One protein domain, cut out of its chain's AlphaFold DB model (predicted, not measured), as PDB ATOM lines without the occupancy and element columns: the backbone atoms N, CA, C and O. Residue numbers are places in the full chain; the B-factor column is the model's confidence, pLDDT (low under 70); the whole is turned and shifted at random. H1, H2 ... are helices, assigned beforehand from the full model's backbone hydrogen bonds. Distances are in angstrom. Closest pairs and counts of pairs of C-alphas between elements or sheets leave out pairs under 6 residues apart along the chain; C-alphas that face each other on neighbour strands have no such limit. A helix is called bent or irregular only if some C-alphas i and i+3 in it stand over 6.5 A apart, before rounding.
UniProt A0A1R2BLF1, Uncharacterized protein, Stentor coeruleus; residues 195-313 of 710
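AT A GLANCE: This is residues 195 to 313 of the 710 residues of an uncharacterized protein of Stentor coeruleus (UniProt A0A1R2BLF1). A short helix, H3, lies in the core of a rounded body; the long helix H1 packs on it at a steep tilt, H6 meets H3 near its own first residues and runs away from it about perpendicular, and H7 packs on H1 and H4. H2 lies toward one end of the longest axis, between two long loops, and H5, H6 and H7 lie toward the other end. The printed part has 119 residues with seven named helices, H1 to H7 in order, and no named strand; the class is all helix, with the helix packing mostly crossed. It is compact, with a radius of gyration of the C-alphas of 13.7 A, and spans 39 by 30 by 27 A.

HOW THE PARTS SIT: H1, residues 199 to 218, is the hub, touching three helices. With residues 213 to 217 alone it only just touches H2, residues 231 to 240, with 3 pairs of C-alphas within 8 A; the closest C-alphas are those of Leu 217 and Tyr 237, 6.3 A apart. H1 touches H3, residues 253 to 262, the same way at a steep tilt of 51 degrees, closest at the C-alphas of Met 206 and Trp 253, 6.2 A. With residues 205 to 212 alone H1 touches H7, residues 296 to 310, closest at the C-alphas of Leu 208 and Phe 310, 6.2 A. H3 touches H6, residues 287 to 293, about perpendicular at 79 degrees; the closest C-alphas, of Leu 254 and Glu 288, are 5.0 A apart. H4, residues 264 to 271, touches residues 305 to 309 of H7, closest at the C-alphas of Phe 266 and Cys 309, 7.1 A. H5, residues 276 to 282, touches no helix; it and H6 meet only through their link. H2 is apart from H4, H5, H6 and H7. Every O i to N i+4 pair is within hydrogen-bond range in H2, H3 and H7, against 15 of 16 in H1, 2 of 4 in H4, 2 of 3 in H5 and 1 of 3 in H6, where 2 of 4 O i to N i+3 pairs are within range.

IN THESE COORDINATES: H1 begins at C-alpha 199, (117.228, 179.118, 157.984), and measures 28.4 A, with a kink of 29 degrees near residue 208. H2 measures 14.1 A and H3 14.2 A. H4 and H6 are irregular: C-alphas 265 and 268, and C-alphas 289 and 292, are 8.0 A apart. H7 measures 21.3 A and ends at C-alpha 310, (126.665, 188.819, 172.944).

THE WHOLE: The C-alphas farthest apart, of Val 242 and Asn 295, are 39.8 A apart. The printed part has no cut. The links H1 to H2 and H2 to H3 are long. Mean pLDDT of the printed part is 75.4; residues 217 to 248 and 270 to 275 are under 70.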
ATOM      1  N   ASP A 195     125.855 171.776 153.520       86.88
ATOM      2  CA  ASP A 195     126.672 172.611 152.629       86.88
ATOM      3  C   ASP A 195     125.903 173.804 152.034       86.88
ATOM      4  O   ASP A 195     126.463 174.614 151.293       86.88
ATOM      5  N   ASN A 196     124.608 173.922 152.330       84.06
ATOM      6  CA  ASN A 196     123.733 174.975 151.827       84.06
ATOM      7  C   ASN A 196     123.161 175.840 152.953       84.06
ATOM      8  O   ASN A 196     123.251 175.500 154.131       84.06
ATOM      9  N   GLU A 197     122.566 176.973 152.571       81.38
ATOM     10  CA  GLU A 197     122.008 177.918 153.532       81.38
ATOM     11  C   GLU A 197     120.945 177.273 154.430       81.38
ATOM     12  O   GLU A 197     119.959 176.700 153.960       81.38
ATOM     13  N   SER A 198     121.134 177.424 155.740       85.94
ATOM     14  CA  SER A 198     120.169 177.009 156.752       85.94
ATOM     15  C   SER A 198     119.433 178.212 157.328       85.94
ATOM     16  O   SER A 198     120.046 179.167 157.812       85.94
ATOM     17  N   VAL A 199     118.101 178.123 157.344       83.56
ATOM     18  CA  VAL A 199     117.228 179.118 157.984       83.56
ATOM     19  C   VAL A 199     117.510 179.199 159.483       83.56
ATOM     20  O   VAL A 199     117.614 180.298 160.015       83.56
ATOM     21  N   LEU A 200     117.714 178.057 160.149       87.25
ATOM     22  CA  LEU A 200     117.981 178.022 161.587       87.25
ATOM     23  C   LEU A 200     119.294 178.734 161.928       87.25
ATOM     24  O   LEU A 200     119.345 179.534 162.857       87.25
ATOM     25  N   ILE A 201     120.357 178.467 161.166       90.19
ATOM     26  CA  ILE A 201     121.653 179.116 161.398       90.19
ATOM     27  C   ILE A 201     121.537 180.620 161.165       90.19
ATOM     28  O   ILE A 201     122.021 181.398 161.983       90.19
ATOM     29  N   LYS A 202     120.849 181.030 160.093       86.44
ATOM     30  CA  LYS A 202     120.565 182.441 159.826       86.44
ATOM     31  C   LYS A 202     119.830 183.093 160.995       86.44
ATOM     32  O   LYS A 202     120.220 184.180 161.403       86.44
ATOM     33  N   GLU A 203     118.802 182.451 161.548       86.50
ATOM     34  CA  GLU A 203     118.049 182.966 162.700       86.50
ATOM     35  C   GLU A 203     118.923 183.108 163.946       86.50
ATOM     36  O   GLU A 203     118.899 184.161 164.587       86.50
ATOM     37  N   ILE A 204     119.733 182.089 164.259       89.69
ATOM     38  CA  ILE A 204     120.668 182.126 165.389       89.69
ATOM     39  C   ILE A 204     121.636 183.294 165.237       89.69
ATOM     40  O   ILE A 204     121.746 184.139 166.124       89.69
ATOM     41  N   VAL A 205     122.306 183.362 164.091       90.25
ATOM     42  CA  VAL A 205     123.326 184.371 163.826       90.25
ATOM     43  C   VAL A 205     122.715 185.771 163.806       90.25
ATOM     44  O   VAL A 205     123.236 186.665 164.464       90.25
ATOM     45  N   MET A 206     121.573 185.969 163.144       85.88
ATOM     46  CA  MET A 206     120.910 187.273 163.081       85.88
ATOM     47  C   MET A 206     120.459 187.790 164.442       85.88
ATOM     48  O   MET A 206     120.606 188.979 164.723       85.88
ATOM     49  N   SER A 207     119.935 186.909 165.289       86.12
ATOM     50  CA  SER A 207     119.469 187.286 166.624       86.12
ATOM     51  C   SER A 207     120.620 187.730 167.530       86.12
ATOM     52  O   SER A 207     120.456 188.644 168.333       86.12
ATOM     53  N   LEU A 208     121.803 187.128 167.368       87.81
ATOM     54  CA  LEU A 208     123.013 187.529 168.088       87.81
ATOM     55  C   LEU A 208     123.620 188.811 167.497       87.81
ATOM     56  O   LEU A 208     123.984 189.730 168.228       87.81
ATOM     57  N   ILE A 209     123.703 188.897 166.168       85.12
ATOM     58  CA  ILE A 209     124.347 190.007 165.458       85.12
ATOM     59  C   ILE A 209     123.571 191.312 165.594       85.12
ATOM     60  O   ILE A 209     124.200 192.354 165.742       85.12
ATOM     61  N   LYS A 210     122.234 191.293 165.547       79.56
ATOM     62  CA  LYS A 210     121.402 192.511 165.611       79.56
ATOM     63  C   LYS A 210     121.795 193.405 166.794       79.56
ATOM     64  O   LYS A 210     122.034 194.595 166.605       79.56
ATOM     65  N   GLU A 211     121.932 192.817 167.980       78.00
ATOM     66  CA  GLU A 211     122.320 193.541 169.195       78.00
ATOM     67  C   GLU A 211     123.808 193.911 169.214       78.00
ATOM     68  O   GLU A 211     124.173 194.997 169.667       78.00
ATOM     69  N   LEU A 212     124.674 193.046 168.677       80.50
ATOM     70  CA  LEU A 212     126.104 193.332 168.555       80.50
ATOM     71  C   LEU A 212     126.375 194.502 167.620       80.50
ATOM     72  O   LEU A 212     127.209 195.341 167.935       80.50
ATOM     73  N   ILE A 213     125.648 194.605 166.509       75.50
ATOM     74  CA  ILE A 213     125.718 195.750 165.608       75.50
ATOM     75  C   ILE A 213     125.336 197.006 166.377       75.50
ATOM     76  O   ILE A 213     126.145 197.919 166.457       75.50
ATOM     77  N   VAL A 214     124.167 197.051 167.023       73.19
ATOM     78  CA  VAL A 214     123.765 198.225 167.820       73.19
ATOM     79  C   VAL A 214     124.842 198.598 168.847       73.19
ATOM     80  O   VAL A 214     125.163 199.776 169.003       73.19
ATOM     81  N   TYR A 215     125.459 197.605 169.491       74.31
ATOM     82  CA  TYR A 215     126.565 197.816 170.419       74.31
ATOM     83  C   TYR A 215     127.820 198.401 169.750       74.31
ATOM     84  O   TYR A 215     128.314 199.425 170.220       74.31
ATOM     85  N   ILE A 216     128.315 197.810 168.659       71.62
ATOM     86  CA  ILE A 216     129.470 198.307 167.885       71.62
ATOM     87  C   ILE A 216     129.223 199.749 167.449       71.62
ATOM     88  O   ILE A 216     130.072 200.617 167.622       71.62
ATOM     89  N   LEU A 217     128.026 200.007 166.933       68.69
ATOM     90  CA  LEU A 217     127.610 201.304 166.431       68.69
ATOM     91  C   LEU A 217     127.498 202.361 167.534       68.69
ATOM     92  O   LEU A 217     127.776 203.535 167.305       68.69
ATOM     93  N   SER A 218     127.169 201.951 168.760       67.31
ATOM     94  CA  SER A 218     127.154 202.847 169.919       67.31
ATOM     95  C   SER A 218     128.545 203.288 170.395       67.31
ATOM     96  O   SER A 218     128.639 204.221 171.193       67.31
ATOM     97  N   LYS A 219     129.628 202.634 169.950       65.12
ATOM     98  CA  LYS A 219     130.993 202.996 170.351       65.12
ATOM     99  C   LYS A 219     131.511 204.160 169.506       65.12
ATOM    100  O   LYS A 219     131.558 204.098 168.280       65.12
ATOM    101  N   GLU A 220     131.930 205.225 170.186       47.38
ATOM    102  CA  GLU A 220     132.655 206.344 169.580       47.38
ATOM    103  C   GLU A 220     134.006 205.827 169.032       47.38
ATOM    104  O   GLU A 220     134.667 205.031 169.698       47.38
ATOM    105  N   ASN A 221     134.403 206.269 167.828       54.12
ATOM    106  CA  ASN A 221     135.642 205.916 167.095       54.12
ATOM    107  C   ASN A 221     135.602 204.727 166.113       54.12
ATOM    108  O   ASN A 221     136.638 204.121 165.844       54.12
ATOM    109  N   LEU A 222     134.465 204.448 165.466       57.47
ATOM    110  CA  LEU A 222     134.476 203.637 164.231       57.47
ATOM    111  C   LEU A 222     135.248 204.311 163.070       57.47
ATOM    112  O   LEU A 222     135.621 203.645 162.109       57.47
ATOM    113  N   ASP A 223     135.497 205.622 163.175       49.59
ATOM    114  CA  ASP A 223     136.158 206.456 162.164       49.59
ATOM    115  C   ASP A 223     137.689 206.331 162.101       49.59
ATOM    116  O   ASP A 223     138.281 206.622 161.060       49.59
ATOM    117  N   GLU A 224     138.372 205.956 163.188       49.12
ATOM    118  CA  GLU A 224     139.807 206.277 163.306       49.12
ATOM    119  C   GLU A 224     140.776 205.262 162.688       49.12
ATOM    120  O   GLU A 224     141.978 205.526 162.649       49.12
ATOM    121  N   GLN A 225     140.311 204.139 162.132       45.91
ATOM    122  CA  GLN A 225     141.184 203.222 161.389       45.91
ATOM    123  C   GLN A 225     140.455 202.616 160.191       45.91
ATOM    124  O   GLN A 225     139.845 201.553 160.277       45.91
ATOM    125  N   PHE A 226     140.550 203.287 159.041       47.28
ATOM    126  CA  PHE A 226     140.196 202.705 157.748       47.28
ATOM    127  C   PHE A 226     141.088 201.485 157.451       47.28
ATOM    128  O   PHE A 226     142.136 201.605 156.818       47.28
ATOM    129  N   SER A 227     140.641 200.297 157.855       45.47
ATOM    130  CA  SER A 227     140.908 199.051 157.140       45.47
ATOM    131  C   SER A 227     139.591 198.574 156.512       45.47
ATOM    132  O   SER A 227     138.532 198.575 157.138       45.47
ATOM    133  N   GLY A 228     139.640 198.278 155.212       53.81
ATOM    134  CA  GLY A 228     138.514 198.310 154.269       53.81
ATOM    135  C   GLY A 228     137.307 197.387 154.494       53.81
ATOM    136  O   GLY A 228     136.414 197.421 153.656       53.81
ATOM    137  N   GLN A 229     137.231 196.604 155.573       52.84
ATOM    138  CA  GLN A 229     136.090 195.714 155.846       52.84
ATOM    139  C   GLN A 229     134.968 196.399 156.649       52.84
ATOM    140  O   GLN A 229     133.802 196.209 156.335       52.84
ATOM    141  N   ASN A 230     135.284 197.298 157.591       58.88
ATOM    142  CA  ASN A 230     134.286 197.905 158.499       58.88
ATOM    143  C   ASN A 230     133.558 199.137 157.924       58.88
ATOM    144  O   ASN A 230     132.712 199.746 158.584       58.88
ATOM    145  N   LYS A 231     133.895 199.539 156.690       64.25
ATOM    146  CA  LYS A 231     133.326 200.732 156.038       64.25
ATOM    147  C   LYS A 231     131.826 200.573 155.777       64.25
ATOM    148  O   LYS A 231     131.083 201.548 155.857       64.25
ATOM    149  N   PHE A 232     131.388 199.350 155.487       65.56
ATOM    150  CA  PHE A 232     129.992 199.043 155.212       65.56
ATOM    151  C   PHE A 232     129.121 199.197 156.466       65.56
ATOM    152  O   PHE A 232     128.211 200.027 156.445       65.56
ATOM    153  N   LEU A 233     129.433 198.505 157.573       66.25
ATOM    154  CA  LEU A 233     128.763 198.686 158.871       66.25
ATOM    155  C   LEU A 233     128.754 200.142 159.356       66.25
ATOM    156  O   LEU A 233     127.731 200.632 159.841       66.25
ATOM    157  N   TYR A 234     129.866 200.859 159.191       68.25
ATOM    158  CA  TYR A 234     129.963 202.264 159.577       68.25
ATOM    159  C   TYR A 234     129.020 203.172 158.771       68.25
ATOM    160  O   TYR A 234     128.261 203.967 159.337       68.25
ATOM    161  N   SER A 235     129.019 203.038 157.442       66.62
ATOM    162  CA  SER A 235     128.117 203.804 156.580       66.62
ATOM    163  C   SER A 235     126.652 203.437 156.828       66.62
ATOM    164  O   SER A 235     125.792 204.315 156.902       66.62
ATOM    165  N   ALA A 236     126.373 202.147 157.025       66.50
ATOM    166  CA  ALA A 236     125.065 201.617 157.385       66.50
ATOM    167  C   ALA A 236     124.529 202.230 158.695       66.50
ATOM    168  O   ALA A 236     123.359 202.600 158.768       66.50
ATOM    169  N   TYR A 237     125.383 202.426 159.699       69.88
ATOM    170  CA  TYR A 237     125.025 203.090 160.955       69.88
ATOM    171  C   TYR A 237     124.733 204.570 160.829       69.88
ATOM    172  O   TYR A 237     123.722 205.059 161.326       69.88
ATOM    173  N   LYS A 238     125.601 205.309 160.136       67.06
ATOM    174  CA  LYS A 238     125.351 206.732 159.905       67.06
ATOM    175  C   LYS A 238     124.017 206.960 159.195       67.06
ATOM    176  O   LYS A 238     123.385 207.991 159.411       67.06
ATOM    177  N   LEU A 239     123.586 205.992 158.386       65.44
ATOM    178  CA  LEU A 239     122.280 205.975 157.736       65.44
ATOM    179  C   LEU A 239     121.152 205.441 158.641       65.44
ATOM    180  O   LEU A 239     120.003 205.833 158.445       65.44
ATOM    181  N   SER A 240     121.433 204.611 159.652       64.81
ATOM    182  CA  SER A 240     120.401 204.017 160.516       64.81
ATOM    183  C   SER A 240     119.704 205.026 161.436       64.81
ATOM    184  O   SER A 240     118.533 204.859 161.767       64.81
ATOM    185  N   ASN A 241     120.381 206.126 161.784       61.53
ATOM    186  CA  ASN A 241     119.775 207.251 162.512       61.53
ATOM    187  C   ASN A 241     118.654 207.946 161.721       61.53
ATOM    188  O   ASN A 241     117.853 208.688 162.288       61.53
ATOM    189  N   VAL A 242     118.605 207.717 160.409       61.66
ATOM    190  CA  VAL A 242     117.636 208.310 159.486       61.66
ATOM    191  C   VAL A 242     116.668 207.252 158.942       61.66
ATOM    192  O   VAL A 242     115.497 207.549 158.699       61.66
ATOM    193  N   PHE A 243     117.127 206.008 158.781       65.38
ATOM    194  CA  PHE A 243     116.390 204.926 158.132       65.38
ATOM    195  C   PHE A 243     116.374 203.662 158.995       65.38
ATOM    196  O   PHE A 243     117.394 203.265 159.549       65.38
ATOM    197  N   ASN A 244     115.238 202.960 159.060       63.84
ATOM    198  CA  ASN A 244     115.180 201.681 159.770       63.84
ATOM    199  C   ASN A 244     115.965 200.602 159.002       63.84
ATOM    200  O   ASN A 244     115.439 199.979 158.080       63.84
ATOM    201  N   ILE A 245     117.238 200.407 159.355       64.44
ATOM    202  CA  ILE A 245     118.105 199.409 158.713       64.44
ATOM    203  C   ILE A 245     117.839 197.984 159.216       64.44
ATOM    204  O   ILE A 245     118.167 197.021 158.526       64.44
ATOM    205  N   ILE A 246     117.218 197.851 160.394       65.50
ATOM    206  CA  ILE A 246     117.012 196.575 161.095       65.50
ATOM    207  C   ILE A 246     116.227 195.588 160.224       65.50
ATOM    208  O   ILE A 246     116.580 194.411 160.167       65.50
ATOM    209  N   ASP A 247     115.238 196.080 159.471       63.81
ATOM    210  CA  ASP A 247     114.393 195.271 158.580       63.81
ATOM    211  C   ASP A 247     115.170 194.648 157.404       63.81
ATOM    212  O   ASP A 247     114.691 193.716 156.753       63.81
ATOM    213  N   TYR A 248     116.377 195.151 157.128       65.56
ATOM    214  CA  TYR A 248     117.177 194.788 155.961       65.56
ATOM    215  C   TYR A 248     118.504 194.097 156.300       65.56
ATOM    216  O   TYR A 248     119.080 193.442 155.430       65.56
ATOM    217  N   LEU A 249     118.939 194.132 157.565       70.75
ATOM    218  CA  LEU A 249     120.072 193.336 158.056       70.75
ATOM    219  C   LEU A 249     119.996 191.834 157.689       70.75
ATOM    220  O   LEU A 249     121.036 191.272 157.344       70.75
ATOM    221  N   PRO A 250     118.818 191.166 157.667       73.44
ATOM    222  CA  PRO A 250     118.737 189.732 157.366       73.44
ATOM    223  C   PRO A 250     119.216 189.349 155.967       73.44
ATOM    224  O   PRO A 250     119.525 188.182 155.727       73.44
ATOM    225  N   TYR A 251     119.252 190.295 155.028       71.12
ATOM    226  CA  TYR A 251     119.763 190.042 153.685       71.12
ATOM    227  C   TYR A 251     121.290 189.968 153.644       71.12
ATOM    228  O   TYR A 251     121.823 189.367 152.714       71.12
ATOM    229  N   SER A 252     121.979 190.519 154.648       74.50
ATOM    230  CA  SER A 252     123.443 190.639 154.700       74.50
ATOM    231  C   SER A 252     124.076 189.970 155.902       74.50
ATOM    232  O   SER A 252     125.184 190.316 156.291       74.50
ATOM    233  N   TRP A 253     123.384 188.997 156.483       81.44
ATOM    234  CA  TRP A 253     123.777 188.381 157.740       81.44
ATOM    235  C   TRP A 253     125.176 187.751 157.720       81.44
ATOM    236  O   TRP A 253     125.874 187.872 158.717       81.44
ATOM    237  N   LEU A 254     125.623 187.141 156.611       84.19
ATOM    238  CA  LEU A 254     126.979 186.575 156.525       84.19
ATOM    239  C   LEU A 254     128.039 187.669 156.411       84.19
ATOM    240  O   LEU A 254     129.092 187.562 157.028       84.19
ATOM    241  N   THR A 255     127.763 188.730 155.654       77.56
ATOM    242  CA  THR A 255     128.666 189.888 155.588       77.56
ATOM    243  C   THR A 255     128.783 190.554 156.952       77.56
ATOM    244  O   THR A 255     129.879 190.773 157.448       77.56
ATOM    245  N   LEU A 256     127.651 190.818 157.598       78.88
ATOM    246  CA  LEU A 256     127.624 191.409 158.929       78.88
ATOM    247  C   LEU A 256     128.318 190.500 159.948       78.88
ATOM    248  O   LEU A 256     129.008 190.993 160.831       78.88
ATOM    249  N   PHE A 257     128.182 189.180 159.807       86.19
ATOM    250  CA  PHE A 257     128.891 188.218 160.640       86.19
ATOM    251  C   PHE A 257     130.404 188.319 160.450       86.19
ATOM    252  O   PHE A 257     131.136 188.445 161.427       86.19
ATOM    253  N   SER A 258     130.859 188.323 159.200       82.44
ATOM    254  CA  SER A 258     132.262 188.515 158.838       82.44
ATOM    255  C   SER A 258     132.825 189.800 159.456       82.44
ATOM    256  O   SER A 258     133.821 189.752 160.171       82.44
ATOM    257  N   GLU A 259     132.124 190.927 159.296       78.12
ATOM    258  CA  GLU A 259     132.564 192.221 159.831       78.12
ATOM    259  C   GLU A 259     132.562 192.267 161.374       78.12
ATOM    260  O   GLU A 259     133.446 192.865 161.983       78.12
ATOM    261  N   VAL A 260     131.616 191.596 162.044       80.94
ATOM    262  CA  VAL A 260     131.636 191.450 163.513       80.94
ATOM    263  C   VAL A 260     132.849 190.631 163.960       80.94
ATOM    264  O   VAL A 260     133.524 191.017 164.910       80.94
ATOM    265  N   MET A 261     133.148 189.527 163.269       80.75
ATOM    266  CA  MET A 261     134.281 188.648 163.582       80.75
ATOM    267  C   MET A 261     135.636 189.338 163.385       80.75
ATOM    268  O   MET A 261     136.577 189.020 164.103       80.75
ATOM    269  N   THR A 262     135.756 190.267 162.431       77.62
ATOM    270  CA  THR A 262     137.011 190.986 162.139       77.62
ATOM    271  C   THR A 262     137.106 192.359 162.808       77.62
ATOM    272  O   THR A 262     138.102 193.070 162.649       77.62
ATOM    273  N   SER A 263     136.098 192.751 163.591       76.94
ATOM    274  CA  SER A 263     136.084 194.041 164.274       76.94
ATOM    275  C   SER A 263     137.113 194.114 165.405       76.94
ATOM    276  O   SER A 263     137.134 193.290 166.322       76.94
ATOM    277  N   ASN A 264     137.891 195.202 165.417       74.75
ATOM    278  CA  ASN A 264     138.827 195.521 166.501       74.75
ATOM    279  C   ASN A 264     138.139 195.641 167.871       74.75
ATOM    280  O   ASN A 264     138.797 195.481 168.895       74.75
ATOM    281  N   THR A 265     136.827 195.911 167.911       74.38
ATOM    282  CA  THR A 265     136.054 195.971 169.161       74.38
ATOM    283  C   THR A 265     136.070 194.643 169.917       74.38
ATOM    284  O   THR A 265     136.008 194.654 171.142       74.38
ATOM    285  N   PHE A 266     136.173 193.514 169.209       76.81
ATOM    286  CA  PHE A 266     136.143 192.177 169.805       76.81
ATOM    287  C   PHE A 266     137.504 191.484 169.795       76.81
ATOM    288  O   PHE A 266     137.571 190.272 169.987       76.81
ATOM    289  N   LYS A 267     138.592 192.241 169.608       74.00
ATOM    290  CA  LYS A 267     139.948 191.690 169.526       74.00
ATOM    291  C   LYS A 267     140.322 190.826 170.733       74.00
ATOM    292  O   LYS A 267     140.872 189.747 170.546       74.00
ATOM    293  N   ASP A 268     139.932 191.239 171.937       71.50
ATOM    294  CA  ASP A 268     140.189 190.476 173.164       71.50
ATOM    295  C   ASP A 268     139.537 189.074 173.118       71.50
ATOM    296  O   ASP A 268     140.145 188.090 173.528       71.50
ATOM    297  N   TYR A 269     138.343 188.934 172.524       71.56
ATOM    298  CA  TYR A 269     137.692 187.625 172.343       71.56
ATOM    299  C   TYR A 269     138.358 186.776 171.269       71.56
ATOM    300  O   TYR A 269     138.295 185.550 171.333       71.56
ATOM    301  N   ILE A 270     138.953 187.411 170.260       69.50
ATOM    302  CA  ILE A 270     139.672 186.713 169.193       69.50
ATOM    303  C   ILE A 270     140.931 186.061 169.770       69.50
ATOM    304  O   ILE A 270     141.197 184.906 169.455       69.50
ATOM    305  N   GLU A 271     141.651 186.773 170.644       65.69
ATOM    306  CA  GLU A 271     142.858 186.274 171.321       65.69
ATOM    307  C   GLU A 271     142.536 185.182 172.366       65.69
ATOM    308  O   GLU A 271     143.302 184.233 172.528       65.69
ATOM    309  N   ASP A 272     141.377 185.264 173.033       59.91
ATOM    310  CA  ASP A 272     140.943 184.300 174.059       59.91
ATOM    311  C   ASP A 272     140.206 183.057 173.504       59.91
ATOM    312  O   ASP A 272     139.843 182.153 174.266       59.91
ATOM    313  N   THR A 273     139.972 182.966 172.189       59.84
ATOM    314  CA  THR A 273     139.251 181.840 171.566       59.84
ATOM    315  C   THR A 273     140.019 181.219 170.400       59.84
ATOM    316  O   THR A 273     140.910 181.818 169.811       59.84
ATOM    317  N   ALA A 274     139.627 180.011 169.978       64.06
ATOM    318  CA  ALA A 274     140.128 179.394 168.742       64.06
ATOM    319  C   ALA A 274     139.752 180.176 167.455       64.06
ATOM    320  O   ALA A 274     140.029 179.712 166.346       64.06
ATOM    321  N   ALA A 275     139.114 181.348 167.581       65.62
ATOM    322  CA  ALA A 275     138.654 182.170 166.472       65.62
ATOM    323  C   ALA A 275     139.802 182.789 165.662       65.62
ATOM    324  O   ALA A 275     139.628 182.987 164.465       65.62
ATOM    325  N   GLU A 276     140.987 183.024 166.239       73.44
ATOM    326  CA  GLU A 276     142.147 183.558 165.496       73.44
ATOM    327  C   GLU A 276     142.559 182.646 164.319       73.44
ATOM    328  O   GLU A 276     142.797 183.100 163.195       73.44
ATOM    329  N   SER A 277     142.541 181.324 164.536       73.81
ATOM    330  CA  SER A 277     142.802 180.332 163.481       73.81
ATOM    331  C   SER A 277     141.717 180.299 162.400       73.81
ATOM    332  O   SER A 277     141.952 179.763 161.317       73.81
ATOM    333  N   ILE A 278     140.520 180.798 162.698       77.62
ATOM    334  CA  ILE A 278     139.391 180.824 161.767       77.62
ATOM    335  C   ILE A 278     139.401 182.135 160.980       77.62
ATOM    336  O   ILE A 278     139.215 182.120 159.769       77.62
ATOM    337  N   ILE A 279     139.695 183.253 161.640       77.75
ATOM    338  CA  ILE A 279     139.777 184.576 161.014       77.75
ATOM    339  C   ILE A 279     140.925 184.632 160.007       77.75
ATOM    340  O   ILE A 279     140.736 185.139 158.908       77.75
ATOM    341  N   SER A 280     142.078 184.032 160.318       78.00
ATOM    342  CA  SER A 280     143.171 183.895 159.341       78.00
ATOM    343  C   SER A 280     142.741 183.141 158.073       78.00
ATOM    344  O   SER A 280     143.138 183.511 156.974       78.00
ATOM    345  N   LYS A 281     141.857 182.139 158.186       75.88
ATOM    346  CA  LYS A 281     141.287 181.444 157.016       75.88
ATOM    347  C   LYS A 281     140.310 182.305 156.218       75.88
ATOM    348  O   LYS A 281     140.127 182.034 155.033       75.88
ATOM    349  N   PHE A 282     139.698 183.328 156.819       78.12
ATOM    350  CA  PHE A 282     138.782 184.222 156.103       78.12
ATOM    351  C   PHE A 282     139.489 185.046 155.027       78.12
ATOM    352  O   PHE A 282     138.846 185.440 154.055       78.12
ATOM    353  N   GLU A 283     140.800 185.272 155.168       73.12
ATOM    354  CA  GLU A 283     141.603 185.944 154.143       73.12
ATOM    355  C   GLU A 283     141.641 185.141 152.833       73.12
ATOM    356  O   GLU A 283     141.573 185.721 151.750       73.12
ATOM    357  N   GLU A 284     141.696 183.808 152.923       78.88
ATOM    358  CA  GLU A 284     141.700 182.914 151.758       78.88
ATOM    359  C   GLU A 284     140.283 182.534 151.310       78.88
ATOM    360  O   GLU A 284     139.991 182.466 150.113       78.88
ATOM    361  N   PHE A 285     139.384 182.299 152.266       81.56
ATOM    362  CA  PHE A 285     138.017 181.852 152.026       81.56
ATOM    363  C   PHE A 285     137.039 182.771 152.756       81.56
ATOM    364  O   PHE A 285     136.779 182.565 153.932       81.56
ATOM    365  N   PRO A 286     136.433 183.762 152.088       79.88
ATOM    366  CA  PRO A 286     135.514 184.680 152.753       79.88
ATOM    367  C   PRO A 286     134.269 183.967 153.295       79.88
ATOM    368  O   PRO A 286     133.696 183.095 152.622       79.88
ATOM    369  N   LEU A 287     133.827 184.362 154.495       82.19
ATOM    370  CA  LEU A 287     132.701 183.756 155.211       82.19
ATOM    371  C   LEU A 287     131.394 183.852 154.402       82.19
ATOM    372  O   LEU A 287     130.611 182.905 154.364       82.19
ATOM    373  N   GLU A 288     131.204 184.935 153.651       78.81
ATOM    374  CA  GLU A 288     130.028 185.197 152.811       78.81
ATOM    375  C   GLU A 288     129.844 184.176 151.691       78.81
ATOM    376  O   GLU A 288     128.722 183.942 151.249       78.81
ATOM    377  N   SER A 289     130.940 183.573 151.229       77.56
ATOM    378  CA  SER A 289     130.931 182.620 150.112       77.56
ATOM    379  C   SER A 289     131.195 181.177 150.541       77.56
ATOM    380  O   SER A 289     130.988 180.254 149.746       77.56
ATOM    381  N   ASN A 290     131.685 180.963 151.768       85.06
ATOM    382  CA  ASN A 290     132.218 179.668 152.189       85.06
ATOM    383  C   ASN A 290     131.775 179.197 153.574       85.06
ATOM    384  O   ASN A 290     132.091 178.059 153.899       85.06
ATOM    385  N   PHE A 291     131.000 179.969 154.353       88.69
ATOM    386  CA  PHE A 291     130.557 179.543 155.691       88.69
ATOM    387  C   PHE A 291     129.986 178.116 155.708       88.69
ATOM    388  O   PHE A 291     130.360 177.294 156.539       88.69
ATOM    389  N   PHE A 292     129.118 177.785 154.748       87.44
ATOM    390  CA  PHE A 292     128.506 176.457 154.681       87.44
ATOM    391  C   PHE A 292     129.453 175.353 154.191       87.44
ATOM    392  O   PHE A 292     129.175 174.189 154.437       87.44
ATOM    393  N   LYS A 293     130.597 175.697 153.592       88.12
ATOM    394  CA  LYS A 293     131.646 174.745 153.189       88.12
ATOM    395  C   LYS A 293     132.677 174.487 154.288       88.12
ATOM    396  O   LYS A 293     133.504 173.591 154.141       88.12
ATOM    397  N   TYR A 294     132.666 175.286 155.351       89.69
ATOM    398  CA  TYR A 294     133.513 175.048 156.512       89.69
ATOM    399  C   TYR A 294     133.149 173.743 157.203       89.69
ATOM    400  O   TYR A 294     132.005 173.276 157.151       89.69
ATOM    401  N   ASN A 295     134.135 173.162 157.878       90.31
ATOM    402  CA  ASN A 295     133.889 171.978 158.681       90.31
ATOM    403  C   ASN A 295     133.021 172.321 159.906       90.31
ATOM    404  O   ASN A 295     132.821 173.484 160.269       90.31
ATOM    405  N   LEU A 296     132.482 171.286 160.550       91.50
ATOM    406  CA  LEU A 296     131.579 171.455 161.686       91.50
ATOM    407  C   LEU A 296     132.222 172.247 162.837       91.50
ATOM    408  O   LEU A 296     131.576 173.132 163.394       91.50
ATOM    409  N   SER A 297     133.486 171.963 163.167       89.62
ATOM    410  CA  SER A 297     134.202 172.653 164.246       89.62
ATOM    411  C   SER A 297     134.320 174.149 163.973       89.62
ATOM    412  O   SER A 297     134.056 174.947 164.865       89.62
ATOM    413  N   GLU A 298     134.654 174.540 162.744       88.69
ATOM    414  CA  GLU A 298     134.756 175.942 162.331       88.69
ATOM    415  C   GLU A 298     133.408 176.660 162.471       88.69
ATOM    416  O   GLU A 298     133.332 177.707 163.115       88.69
ATOM    417  N   LYS A 299     132.322 176.067 161.951       91.69
ATOM    418  CA  LYS A 299     130.963 176.629 162.059       91.69
ATOM    419  C   LYS A 299     130.536 176.815 163.522       91.69
ATOM    420  O   LYS A 299     129.994 177.861 163.882       91.69
ATOM    421  N   VAL A 300     130.798 175.818 164.369       91.25
ATOM    422  CA  VAL A 300     130.470 175.837 165.805       91.25
ATOM    423  C   VAL A 300     131.287 176.893 166.549       91.25
ATOM    424  O   VAL A 300     130.730 177.646 167.354       91.25
ATOM    425  N   SER A 301     132.583 177.008 166.260       89.50
ATOM    426  CA  SER A 301     133.447 178.032 166.850       89.50
ATOM    427  C   SER A 301     133.007 179.447 166.468       89.50
ATOM    428  O   SER A 301     132.955 180.310 167.343       89.50
ATOM    429  N   CYS A 302     132.608 179.682 165.212       89.94
ATOM    430  CA  CYS A 302     132.058 180.967 164.777       89.94
ATOM    431  C   CYS A 302     130.807 181.365 165.587       89.94
ATOM    432  O   CYS A 302     130.709 182.491 166.070       89.94
ATOM    433  N   ILE A 303     129.851 180.448 165.777       91.31
ATOM    434  CA  ILE A 303     128.628 180.738 166.550       91.31
ATOM    435  C   ILE A 303     128.948 180.925 168.041       91.31
ATOM    436  O   ILE A 303     128.397 181.814 168.688       91.31
ATOM    437  N   THR A 304     129.864 180.126 168.590       89.50
ATOM    438  CA  THR A 304     130.292 180.241 169.993       89.50
ATOM    439  C   THR A 304     130.957 181.590 170.267       89.50
ATOM    440  O   THR A 304     130.680 182.208 171.293       89.50
ATOM    441  N   PHE A 305     131.769 182.090 169.332       88.62
ATOM    442  CA  PHE A 305     132.330 183.437 169.399       88.62
ATOM    443  C   PHE A 305     131.229 184.505 169.472       88.62
ATOM    444  O   PHE A 305     131.264 185.343 170.372       88.62
ATOM    445  N   LEU A 306     130.209 184.440 168.606       88.81
ATOM    446  CA  LEU A 306     129.094 185.397 168.655       88.81
ATOM    447  C   LEU A 306     128.372 185.387 169.999       88.81
ATOM    448  O   LEU A 306     128.018 186.449 170.505       88.81
ATOM    449  N   ILE A 307     128.152 184.206 170.582       89.25
ATOM    450  CA  ILE A 307     127.541 184.090 171.909       89.25
ATOM    451  C   ILE A 307     128.425 184.769 172.959       89.25
ATOM    452  O   ILE A 307     127.905 185.526 173.779       89.25
ATOM    453  N   SER A 308     129.742 184.551 172.919       86.88
ATOM    454  CA  SER A 308     130.690 185.201 173.831       86.88
ATOM    455  C   SER A 308     130.638 186.722 173.714       86.88
ATOM    456  O   SER A 308     130.513 187.395 174.732       86.88
ATOM    457  N   CYS A 309     130.625 187.268 172.495       84.88
ATOM    458  CA  CYS A 309     130.460 188.708 172.289       84.88
ATOM    459  C   CYS A 309     129.094 189.201 172.790       84.88
ATOM    460  O   CYS A 309     128.995 190.260 173.410       84.88
ATOM    461  N   PHE A 310     128.021 188.443 172.536       85.44
ATOM    462  CA  PHE A 310     126.665 188.819 172.944       85.44
ATOM    463  C   PHE A 310     126.515 188.886 174.469       85.44
ATOM    464  O   PHE A 310     125.747 189.709 174.973       85.44
ATOM    465  N   CYS A 311     127.260 188.067 175.218       85.81
ATOM    466  CA  CYS A 311     127.234 188.053 176.684       85.81
ATOM    467  C   CYS A 311     127.666 189.381 177.334       85.81
ATOM    468  O   CYS A 311     127.344 189.605 178.500       85.81
ATOM    469  N   ASP A 312     128.316 190.273 176.587       81.81
ATOM    470  CA  ASP A 312     128.733 191.596 177.069       81.81
ATOM    471  C   ASP A 312     127.755 192.715 176.684       81.81
ATOM    472  O   ASP A 312     127.949 193.892 177.002       81.81
ATOM    473  N   THR A 313     126.662 192.367 176.004       82.25
ATOM    474  CA  THR A 313     125.626 193.329 175.635       82.25
ATOM    475  C   THR A 313     124.737 193.686 176.827       82.25
ATOM    476  O   THR A 313     124.476 192.893 177.737       82.25
TER     477      THR A 313